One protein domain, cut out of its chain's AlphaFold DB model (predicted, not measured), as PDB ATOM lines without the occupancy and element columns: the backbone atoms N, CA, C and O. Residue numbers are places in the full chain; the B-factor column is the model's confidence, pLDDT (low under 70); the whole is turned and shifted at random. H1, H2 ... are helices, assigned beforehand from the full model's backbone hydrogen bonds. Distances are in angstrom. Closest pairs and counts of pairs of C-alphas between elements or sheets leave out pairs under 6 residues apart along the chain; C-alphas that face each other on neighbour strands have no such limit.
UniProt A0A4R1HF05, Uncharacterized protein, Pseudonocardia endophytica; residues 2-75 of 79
ATOM      1  N   LEU A   2     -29.280 -80.910 -53.037       91.44
ATOM      2  CA  LEU A   2     -30.026 -80.149 -52.014       91.44
ATOM      3  C   LEU A   2     -29.342 -78.831 -51.617       91.44
ATOM      4  O   LEU A   2     -29.982 -77.787 -51.596       91.44
ATOM      5  N   PHE A   3     -28.027 -78.871 -51.389       90.75
ATOM      6  CA  PHE A   3     -27.228 -77.680 -51.092       90.75
ATOM      7  C   PHE A   3     -27.337 -76.588 -52.159       90.75
ATOM      8  O   PHE A   3     -27.367 -75.417 -51.810       90.75
ATOM      9  N   LEU A   4     -27.445 -76.955 -53.442       94.12
ATOM     10  CA  LEU A   4     -27.598 -75.983 -54.523       94.12
ATOM     11  C   LEU A   4     -28.951 -75.269 -54.419       94.12
ATOM     12  O   LEU A   4     -29.003 -74.050 -54.514       94.12
ATOM     13  N   PHE A   5     -30.027 -76.011 -54.144       94.62
ATOM     14  CA  PHE A   5     -31.352 -75.427 -53.914       94.62
ATOM     15  C   PHE A   5     -31.404 -74.566 -52.651       94.62
ATOM     16  O   PHE A   5     -32.021 -73.506 -52.670       94.62
ATOM     17  N   LEU A   6     -30.726 -74.982 -51.577       96.12
ATOM     18  CA  LEU A   6     -30.632 -74.207 -50.339       96.12
ATOM     19  C   LEU A   6     -29.890 -72.885 -50.557       96.12
ATOM     20  O   LEU A   6     -30.338 -71.844 -50.090       96.12
ATOM     21  N   LEU A   7     -28.785 -72.923 -51.305       95.88
ATOM     22  CA  LEU A   7     -27.980 -71.746 -51.623       95.88
ATOM     23  C   LEU A   7     -28.759 -70.785 -52.532       95.88
ATOM     24  O   LEU A   7     -28.828 -69.593 -52.247       95.88
ATOM     25  N   ILE A   8     -29.421 -71.304 -53.571       96.62
ATOM     26  CA  ILE A   8     -30.282 -70.506 -54.458       96.62
ATOM     27  C   ILE A   8     -31.450 -69.894 -53.674       96.62
ATOM     28  O   ILE A   8     -31.715 -68.702 -53.807       96.62
ATOM     29  N   GLY A   9     -32.120 -70.675 -52.824       96.81
ATOM     30  CA  GLY A   9     -33.216 -70.190 -51.987       96.81
ATOM     31  C   GLY A   9     -32.767 -69.083 -51.033       96.81
ATOM     32  O   GLY A   9     -33.396 -68.027 -50.978       96.81
ATOM     33  N   ALA A  10     -31.639 -69.278 -50.346       96.81
ATOM     34  CA  ALA A  10     -31.055 -68.267 -49.469       96.81
ATOM     35  C   ALA A  10     -30.671 -66.990 -50.235       96.81
ATOM     36  O   ALA A  10     -30.942 -65.890 -49.757       96.81
ATOM     37  N   ALA A  11     -30.107 -67.118 -51.441       96.44
ATOM     38  CA  ALA A  11     -29.764 -65.980 -52.289       96.44
ATOM     39  C   ALA A  11     -31.006 -65.188 -52.727       96.44
ATOM     40  O   ALA A  11     -30.997 -63.961 -52.667       96.44
ATOM     41  N   ILE A  12     -32.094 -65.867 -53.107       96.44
ATOM     42  CA  ILE A  12     -33.362 -65.215 -53.470       96.44
ATOM     43  C   ILE A  12     -33.925 -64.432 -52.279       96.44
ATOM     44  O   ILE A  12     -34.300 -63.273 -52.439       96.44
ATOM     45  N   VAL A  13     -33.950 -65.036 -51.086       95.69
ATOM     46  CA  VAL A  13     -34.433 -64.373 -49.864       95.69
ATOM     47  C   VAL A  13     -33.553 -63.174 -49.508       95.69
ATOM     48  O   VAL A  13     -34.083 -62.103 -49.229       95.69
ATOM     49  N   ALA A  14     -32.227 -63.313 -49.585       94.44
ATOM     50  CA  ALA A  14     -31.295 -62.214 -49.334       94.44
ATOM     51  C   ALA A  14     -31.512 -61.042 -50.306       94.44
ATOM     52  O   ALA A  14     -31.576 -59.892 -49.876       94.44
ATOM     53  N   VAL A  15     -31.698 -61.330 -51.601       92.44
ATOM     54  CA  VAL A  15     -32.033 -60.315 -52.608       92.44
ATOM     55  C   VAL A  15     -33.374 -59.667 -52.294       92.44
ATOM     56  O   VAL A  15     -33.472 -58.452 -52.389       92.44
ATOM     57  N   LEU A  16     -34.394 -60.431 -51.898       92.50
ATOM     58  CA  LEU A  16     -35.723 -59.900 -51.591       92.50
ATOM     59  C   LEU A  16     -35.703 -58.979 -50.359       92.50
ATOM     60  O   LEU A  16     -36.310 -57.911 -50.379       92.50
ATOM     61  N   VAL A  17     -34.953 -59.348 -49.320       91.44
ATOM     62  CA  VAL A  17     -34.736 -58.520 -48.124       91.44
ATOM     63  C   VAL A  17     -33.964 -57.250 -48.480       91.44
ATOM     64  O   VAL A  17     -34.386 -56.156 -48.125       91.44
ATOM     65  N   TRP A  18     -32.891 -57.359 -49.267       88.19
ATOM     66  CA  TRP A  18     -32.157 -56.187 -49.750       88.19
ATOM     67  C   TRP A  18     -33.032 -55.276 -50.618       88.19
ATOM     68  O   TRP A  18     -32.957 -54.056 -50.517       88.19
ATOM     69  N   ARG A  19     -33.884 -55.857 -51.469       84.00
ATOM     70  CA  ARG A  19     -34.777 -55.100 -52.349       84.00
ATOM     71  C   ARG A  19     -35.897 -54.414 -51.592       84.00
ATOM     72  O   ARG A  19     -36.292 -53.344 -52.012       84.00
ATOM     73  N   THR A  20     -36.416 -55.020 -50.529       78.94
ATOM     74  CA  THR A  20     -37.473 -54.421 -49.700       78.94
ATOM     75  C   THR A  20     -36.907 -53.313 -48.820       78.94
ATOM     76  O   THR A  20     -37.445 -52.215 -48.829       78.94
ATOM     77  N   LEU A  21     -35.753 -53.533 -48.186       77.19
ATOM     78  CA  LEU A  21     -35.034 -52.498 -47.431       77.19
ATOM     79  C   LEU A  21     -34.506 -51.363 -48.331       77.19
ATOM     80  O   LEU A  21     -34.435 -50.211 -47.915       77.19
ATOM     81  N   GLY A  22     -34.127 -51.679 -49.572       63.31
ATOM     82  CA  GLY A  22     -33.686 -50.714 -50.580       63.31
ATOM     83  C   GLY A  22     -34.822 -50.080 -51.394       63.31
ATOM     84  O   GLY A  22     -34.576 -49.090 -52.077       63.31
ATOM     85  N   ALA A  23     -36.049 -50.609 -51.333       57.12
ATOM     86  CA  ALA A  23     -37.225 -50.025 -51.989       57.12
ATOM     87  C   ALA A  23     -37.727 -48.781 -51.247       57.12
ATOM     88  O   ALA A  23     -38.187 -47.850 -51.897       57.12
ATOM     89  N   GLU A  24     -37.529 -48.718 -49.927       55.78
ATOM     90  CA  GLU A  24     -37.680 -47.496 -49.118       55.78
ATOM     91  C   GLU A  24     -36.732 -46.379 -49.601       55.78
ATOM     92  O   GLU A  24     -37.005 -45.191 -49.460       55.78
ATOM     93  N   GLN A  25     -35.607 -46.767 -50.209       52.66
ATOM     94  CA  GLN A  25     -34.608 -45.867 -50.772       52.66
ATOM     95  C   GLN A  25     -34.700 -45.730 -52.283       52.66
ATOM     96  O   GLN A  25     -33.822 -45.075 -52.832       52.66
ATOM     97  N   ALA A  26     -35.698 -46.310 -52.964       53.09
ATOM     98  CA  ALA A  26     -35.862 -46.102 -54.396       53.09
ATOM     99  C   ALA A  26     -36.151 -44.610 -54.619       53.09
ATOM    100  O   ALA A  26     -37.288 -44.168 -54.412       53.09
ATOM    101  N   PRO A  27     -35.158 -43.800 -55.039       51.22
ATOM    102  CA  PRO A  27     -35.478 -42.481 -55.522       51.22
ATOM    103  C   PRO A  27     -36.295 -42.777 -56.770       51.22
ATOM    104  O   PRO A  27     -35.892 -43.599 -57.593       51.22
ATOM    105  N   SER A  28     -37.465 -42.163 -56.888       49.66
ATOM    106  CA  SER A  28     -38.209 -42.133 -58.138       49.66
ATOM    107  C   SER A  28     -37.201 -41.928 -59.264       49.66
ATOM    108  O   SER A  28     -36.498 -40.913 -59.297       49.66
ATOM    109  N   ASP A  29     -37.049 -42.949 -60.100       49.31
ATOM    110  CA  ASP A  29     -36.039 -43.000 -61.142       49.31
ATOM    111  C   ASP A  29     -36.515 -42.140 -62.321       49.31
ATOM    112  O   ASP A  29     -36.671 -42.594 -63.443       49.31
ATOM    113  N   ASP A  30     -36.756 -40.858 -62.040       48.94
ATOM    114  CA  ASP A  30     -36.788 -39.760 -63.003       48.94
ATOM    115  C   ASP A  30     -35.389 -39.121 -63.119       48.94
ATOM    116  O   ASP A  30     -35.231 -37.989 -63.587       48.94
ATOM    117  N   ARG A  31     -34.332 -39.822 -62.672       51.56
ATOM    118  CA  ARG A  31     -32.944 -39.340 -62.753       51.56
ATOM    119  C   ARG A  31     -32.033 -40.150 -63.677       51.56
ATOM    120  O   ARG A  31     -30.950 -39.660 -64.000       51.56
ATOM    121  N   ALA A  32     -32.479 -41.270 -64.243       47.94
ATOM    122  CA  ALA A  32     -31.691 -42.011 -65.234       47.94
ATOM    123  C   ALA A  32     -31.460 -41.270 -66.580       47.94
ATOM    124  O   ALA A  32     -30.754 -41.787 -67.440       47.94
ATOM    125  N   VAL A  33     -31.978 -40.044 -66.773       52.28
ATOM    126  CA  VAL A  33     -31.701 -39.214 -67.972       52.28
ATOM    127  C   VAL A  33     -30.715 -38.059 -67.715       52.28
ATOM    128  O   VAL A  33     -30.390 -37.318 -68.641       52.28
ATOM    129  N   ARG A  34     -30.179 -37.852 -66.501       49.97
ATOM    130  CA  ARG A  34     -29.262 -36.710 -66.283       49.97
ATOM    131  C   ARG A  34     -28.059 -37.012 -65.396       49.97
ATOM    132  O   ARG A  34     -28.001 -36.631 -64.229       49.97
ATOM    133  N   SER A  35     -27.065 -37.623 -66.027       45.84
ATOM    134  CA  SER A  35     -25.646 -37.429 -65.702       45.84
ATOM    135  C   SER A  35     -25.111 -36.177 -66.437       45.84
ATOM    136  O   SER A  35     -25.788 -35.677 -67.336       45.84
ATOM    137  N   PRO A  36     -23.918 -35.661 -66.106       58.44
ATOM    138  CA  PRO A  36     -23.606 -34.771 -64.990       58.44
ATOM    139  C   PRO A  36     -23.218 -33.364 -65.510       58.44
ATOM    140  O   PRO A  36     -23.180 -33.137 -66.713       58.44
ATOM    141  N   ASP A  37     -22.887 -32.445 -64.599       48.56
ATOM    142  CA  ASP A  37     -22.212 -31.161 -64.878       48.56
ATOM    143  C   ASP A  37     -23.110 -29.982 -65.321       48.56
ATOM    144  O   ASP A  37     -23.424 -29.780 -66.495       48.56
ATOM    145  N   ARG A  38     -23.527 -29.149 -64.354       50.19
ATOM    146  CA  ARG A  38     -23.810 -27.727 -64.615       50.19
ATOM    147  C   ARG A  38     -23.704 -26.910 -63.318       50.19
ATOM    148  O   ARG A  38     -24.362 -27.283 -62.344       50.19
ATOM    149  N   PRO A  39     -22.924 -25.812 -63.283       47.66
ATOM    150  CA  PRO A  39     -22.894 -24.912 -62.136       47.66
ATOM    151  C   PRO A  39     -24.275 -24.280 -61.922       47.66
ATOM    152  O   PRO A  39     -25.016 -24.034 -62.875       47.66
ATOM    153  N   ALA A  40     -24.626 -24.076 -60.654       53.44
ATOM    154  CA  ALA A  40     -25.928 -23.595 -60.217       53.44
ATOM    155  C   ALA A  40     -26.171 -22.138 -60.649       53.44
ATOM    156  O   ALA A  40     -25.519 -21.228 -60.147       53.44
ATOM    157  N   ASP A  41     -27.153 -21.927 -61.527       51.38
ATOM    158  CA  ASP A  41     -27.809 -20.627 -61.690       51.38
ATOM    159  C   ASP A  41     -28.946 -20.498 -60.657       51.38
ATOM    160  O   ASP A  41     -29.738 -21.439 -60.507       51.38
ATOM    161  N   PRO A  42     -29.097 -19.350 -59.963       55.91
ATOM    162  CA  PRO A  42     -30.179 -19.114 -59.018       55.91
ATOM    163  C   PRO A  42     -31.422 -18.667 -59.788       55.91
ATOM    164  O   PRO A  42     -31.846 -17.516 -59.719       55.91
ATOM    165  N   VAL A  43     -32.012 -19.569 -60.569       53.69
ATOM    166  CA  VAL A  43     -33.338 -19.326 -61.138       53.69
ATOM    167  C   VAL A  43     -34.340 -20.013 -60.236       53.69
ATOM    168  O   VAL A  43     -34.359 -21.240 -60.155       53.69
ATOM    169  N   SER A  44     -35.142 -19.192 -59.555       61.62
ATOM    170  CA  SER A  44     -36.326 -19.555 -58.780       61.62
ATOM    171  C   SER A  44     -37.134 -20.623 -59.508       61.62
ATOM    172  O   SER A  44     -37.977 -20.328 -60.356       61.62
ATOM    173  N   ARG A  45     -36.846 -21.889 -59.207       60.75
ATOM    174  CA  ARG A  45     -37.664 -22.999 -59.668       60.75
ATOM    175  C   ARG A  45     -38.918 -22.979 -58.802       60.75
ATOM    176  O   ARG A  45     -38.773 -22.976 -57.580       60.75
ATOM    177  N   PRO A  46     -40.121 -22.946 -59.394       61.69
ATOM    178  CA  PRO A  46     -41.336 -23.107 -58.616       61.69
ATOM    179  C   PRO A  46     -41.218 -24.402 -57.811       61.69
ATOM    180  O   PRO A  46     -40.851 -25.440 -58.374       61.69
ATOM    181  N   SER A  47     -41.460 -24.319 -56.498       66.00
ATOM    182  CA  SER A  47     -41.504 -25.495 -55.633       66.00
ATOM    183  C   SER A  47     -42.412 -26.539 -56.286       66.00
ATOM    184  O   SER A  47     -43.508 -26.178 -56.728       66.00
ATOM    185  N   PRO A  48     -41.967 -27.805 -56.403       67.00
ATOM    186  CA  PRO A  48     -42.808 -28.873 -56.921       67.00
ATOM    187  C   PRO A  48     -44.150 -28.881 -56.182       67.00
ATOM    188  O   PRO A  48     -44.170 -28.568 -54.986       67.00
ATOM    189  N   PRO A  49     -45.259 -29.227 -56.861       70.25
ATOM    190  CA  PRO A  49     -46.538 -29.370 -56.183       70.25
ATOM    191  C   PRO A  49     -46.359 -30.312 -54.984       70.25
ATOM    192  O   PRO A  49     -45.638 -31.313 -55.115       70.25
ATOM    193  N   PRO A  50     -46.946 -29.984 -53.817       68.88
ATOM    194  CA  PRO A  50     -46.837 -30.830 -52.641       68.88
ATOM    195  C   PRO A  50     -47.297 -32.232 -53.032       68.88
ATOM    196  O   PRO A  50     -48.375 -32.413 -53.604       68.88
ATOM    197  N   ARG A  51     -46.420 -33.215 -52.809       76.44
ATOM    198  CA  ARG A  51     -46.762 -34.616 -53.046       76.44
ATOM    199  C   ARG A  51     -47.957 -34.948 -52.149       76.44
ATOM    200  O   ARG A  51     -48.026 -34.392 -51.053       76.44
ATOM    201  N   PRO A  52     -48.878 -35.825 -52.576       74.12
ATOM    202  CA  PRO A  52     -49.876 -36.373 -51.671       74.12
ATOM    203  C   PRO A  52     -49.136 -37.045 -50.508       74.12
ATOM    204  O   PRO A  52     -48.536 -38.101 -50.692       74.12
ATOM    205  N   SER A  53     -49.088 -36.378 -49.360       73.69
ATOM    206  CA  SER A  53     -48.515 -36.894 -48.121       73.69
ATOM    207  C   SER A  53     -49.648 -37.504 -47.309       73.69
ATOM    208  O   SER A  53     -50.724 -36.905 -47.197       73.69
ATOM    209  N   GLY A  54     -49.434 -38.700 -46.762       84.19
ATOM    210  CA  GLY A  54     -50.329 -39.220 -45.739       84.19
ATOM    211  C   GLY A  54     -50.315 -38.316 -44.497       84.19
ATOM    212  O   GLY A  54     -49.409 -37.493 -44.351       84.19
ATOM    213  N   PRO A  55     -51.287 -38.462 -43.581       79.06
ATOM    214  CA  PRO A  55     -51.274 -37.767 -42.291       79.06
ATOM    215  C   PRO A  55     -49.974 -37.966 -41.491       79.06
ATOM    216  O   PRO A  55     -49.593 -37.079 -40.740       79.06
ATOM    217  N   ASP A  56     -49.286 -39.096 -41.685       77.88
ATOM    218  CA  ASP A  56     -48.022 -39.432 -41.009       77.88
ATOM    219  C   ASP A  56     -46.768 -38.957 -41.778       77.88
ATOM    220  O   ASP A  56     -45.664 -38.981 -41.241       77.88
ATOM    221  N   ASP A  57     -46.918 -38.525 -43.037       75.44
ATOM    222  CA  ASP A  57     -45.810 -38.077 -43.903       75.44
ATOM    223  C   ASP A  57     -45.687 -36.544 -43.946       75.44
ATOM    224  O   ASP A  57     -44.996 -35.980 -44.805       75.44
ATOM    225  N   ASP A  58     -46.407 -35.844 -43.069       84.00
ATOM    226  CA  ASP A  58     -46.300 -34.400 -42.956       84.00
ATOM    227  C   ASP A  58     -44.954 -34.005 -42.299       84.00
ATOM    228  O   ASP A  58     -44.329 -34.777 -41.558       84.00
ATOM    229  N   PRO A  59     -44.423 -32.809 -42.605       83.19
ATOM    230  CA  PRO A  59     -43.119 -32.409 -42.088       83.19
ATOM    231  C   PRO A  59     -43.114 -32.220 -40.565       83.19
ATOM    232  O   PRO A  59     -42.041 -32.242 -39.965       83.19
ATOM    233  N   ASP A  60     -44.275 -32.026 -39.937       84.31
ATOM    234  CA  ASP A  60     -44.388 -31.748 -38.508       84.31
ATOM    235  C   ASP A  60     -44.352 -33.037 -37.671       84.31
ATOM    236  O   ASP A  60     -43.754 -33.056 -36.593       84.31
ATOM    237  N   PHE A  61     -44.916 -34.139 -38.163       87.56
ATOM    238  CA  PHE A  61     -44.849 -35.468 -37.559       87.56
ATOM    239  C   PHE A  61     -43.425 -36.024 -37.615       87.56
ATOM    240  O   PHE A  61     -42.899 -36.497 -36.605       87.56
ATOM    241  N   LEU A  62     -42.756 -35.882 -38.765       87.38
ATOM    242  CA  LEU A  62     -41.356 -36.282 -38.921       87.38
ATOM    243  C   LEU A  62     -40.428 -35.511 -37.968       87.38
ATOM    244  O   LEU A  62     -39.529 -36.110 -37.381       87.38
ATOM    245  N   ARG A  63     -40.674 -34.209 -37.751       86.38
ATOM    246  CA  ARG A  63     -39.938 -33.400 -36.760       86.38
ATOM    247  C   ARG A  63     -40.160 -33.891 -35.332       86.38
ATOM    248  O   ARG A  63     -39.196 -34.052 -34.594       86.38
ATOM    249  N   GLN A  64     -41.405 -34.185 -34.957       87.56
ATOM    250  CA  GLN A  64     -41.731 -34.722 -33.630       87.56
ATOM    251  C   GLN A  64     -41.090 -36.095 -33.374       87.56
ATOM    252  O   GLN A  64     -40.731 -36.415 -32.238       87.56
ATOM    253  N   LEU A  65     -40.955 -36.927 -34.411       87.50
ATOM    254  CA  LEU A  65     -40.237 -38.196 -34.322       87.50
ATOM    255  C   LEU A  65     -38.732 -37.987 -34.154       87.50
ATOM    256  O   LEU A  65     -38.150 -38.617 -33.274       87.50
ATOM    257  N   ASP A  66     -38.127 -37.105 -34.951       86.38
ATOM    258  CA  ASP A  66     -36.700 -36.779 -34.864       86.38
ATOM    259  C   ASP A  66     -36.340 -36.243 -33.471       86.38
ATOM    260  O   ASP A  66     -35.440 -36.768 -32.820       86.38
ATOM    261  N   GLU A  67     -37.128 -35.303 -32.938       89.00
ATOM    262  CA  GLU A  67     -36.967 -34.780 -31.574       89.00
ATOM    263  C   GLU A  67     -37.082 -35.882 -30.507       89.00
ATOM    264  O   GLU A  67     -36.316 -35.906 -29.541       89.00
ATOM    265  N   LYS A  68     -38.008 -36.832 -30.680       85.50
ATOM    266  CA  LYS A  68     -38.206 -37.942 -29.736       85.50
ATOM    267  C   LYS A  68     -37.092 -38.985 -29.802       85.50
ATOM    268  O   LYS A  68     -36.769 -39.570 -28.772       85.50
ATOM    269  N   VAL A  69     -36.541 -39.258 -30.983       85.62
ATOM    270  CA  VAL A  69     -35.396 -40.169 -31.158       85.62
ATOM    271  C   VAL A  69     -34.146 -39.525 -30.570       85.62
ATOM    272  O   VAL A  69     -33.528 -40.100 -29.679       85.62
ATOM    273  N   LYS A  70     -33.869 -38.278 -30.960       82.50
ATOM    274  CA  LYS A  70     -32.775 -37.458 -30.435       82.50
ATOM    275  C   LYS A  70     -32.797 -37.364 -28.911       82.50
ATOM    276  O   LYS A  70     -31.776 -37.583 -28.274       82.50
ATOM    277  N   GLY A  71     -33.965 -37.099 -28.323       77.44
ATOM    278  CA  GLY A  71     -34.124 -37.005 -26.873       77.44
ATOM    279  C   GLY A  71     -33.879 -38.321 -26.127       77.44
ATOM    280  O   GLY A  71     -33.447 -38.281 -24.982       77.44
ATOM    281  N   ARG A  72     -34.110 -39.485 -26.755       73.25
ATOM    282  CA  ARG A  72     -33.744 -40.790 -26.169       73.25
ATOM    283  C   ARG A  72     -32.252 -41.070 -26.267       73.25
ATOM    284  O   ARG A  72     -31.702 -41.697 -25.370       73.25
ATOM    285  N   ASP A  73     -31.624 -40.634 -27.353       68.06
ATOM    286  CA  ASP A  73     -30.186 -40.804 -27.571       68.06
ATOM    287  C   ASP A  73     -29.362 -39.843 -26.694       68.06
ATOM    288  O   ASP A  73     -28.231 -40.153 -26.319       68.06
ATOM    289  N   GLU A  74     -29.932 -38.685 -26.343       65.25
ATOM    290  CA  GLU A  74     -29.342 -37.687 -25.442       65.25
ATOM    291  C   GLU A  74     -29.646 -37.932 -23.954       65.25
ATOM    292  O   GLU A  74     -29.080 -37.225 -23.123       65.25
ATOM    293  N   GLU A  75     -30.481 -38.913 -23.585       62.03
ATOM    294  CA  GLU A  75     -30.665 -39.317 -22.185       62.03
ATOM    295  C   GLU A  75     -29.453 -40.169 -21.762       62.03
ATOM    296  O   GLU A  75     -29.350 -41.337 -22.152       62.03
TER     297      GLU A  75
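What this domain is: This is residues 2 to 75 of the 79 residues of an uncharacterized protein of Pseudonocardia endophytica (UniProt A0A4R1HF05). One long helix, H1, stands free, and from its end a long stretch without a named element, residues 24 to 58, swings out in a wide open loop to a second, shorter free helix, H2. The two helices do not pack into a core. The printed part has 74 residues with two named helices, H1 then H2, no named strand, and the class all helix. It is extended, with a radius of gyration of the C-alphas of 20.5 A and spans of 61 by 44 by 26 A.

Where its parts are: Find C-alpha 2 at (-30.026, -80.149, -52.014); from there H1, residues 2 to 23, runs 31.0 A to C-alpha 23 at (-37.225, -50.025, -51.989). H2, residues 59 to 73, runs 21.2 A and ends at C-alpha 73, (-30.186, -40.804, -27.571).

How they stand to each other: H1 and H2 are apart, with no C-alpha of the one within 8 A of the other. In both helices every O i to N i+4 pair is within hydrogen-bond range.

The domain as a whole: The C-alphas farthest apart, those of Leu 2 and Val 43, are 61.6 A apart. The link from H1 to H2, 35 residues, is long. The printed part has no cut. Its mean pLDDT is 73.6; look for values under 70 at residues 22 to 48, 50 and 73 to 75.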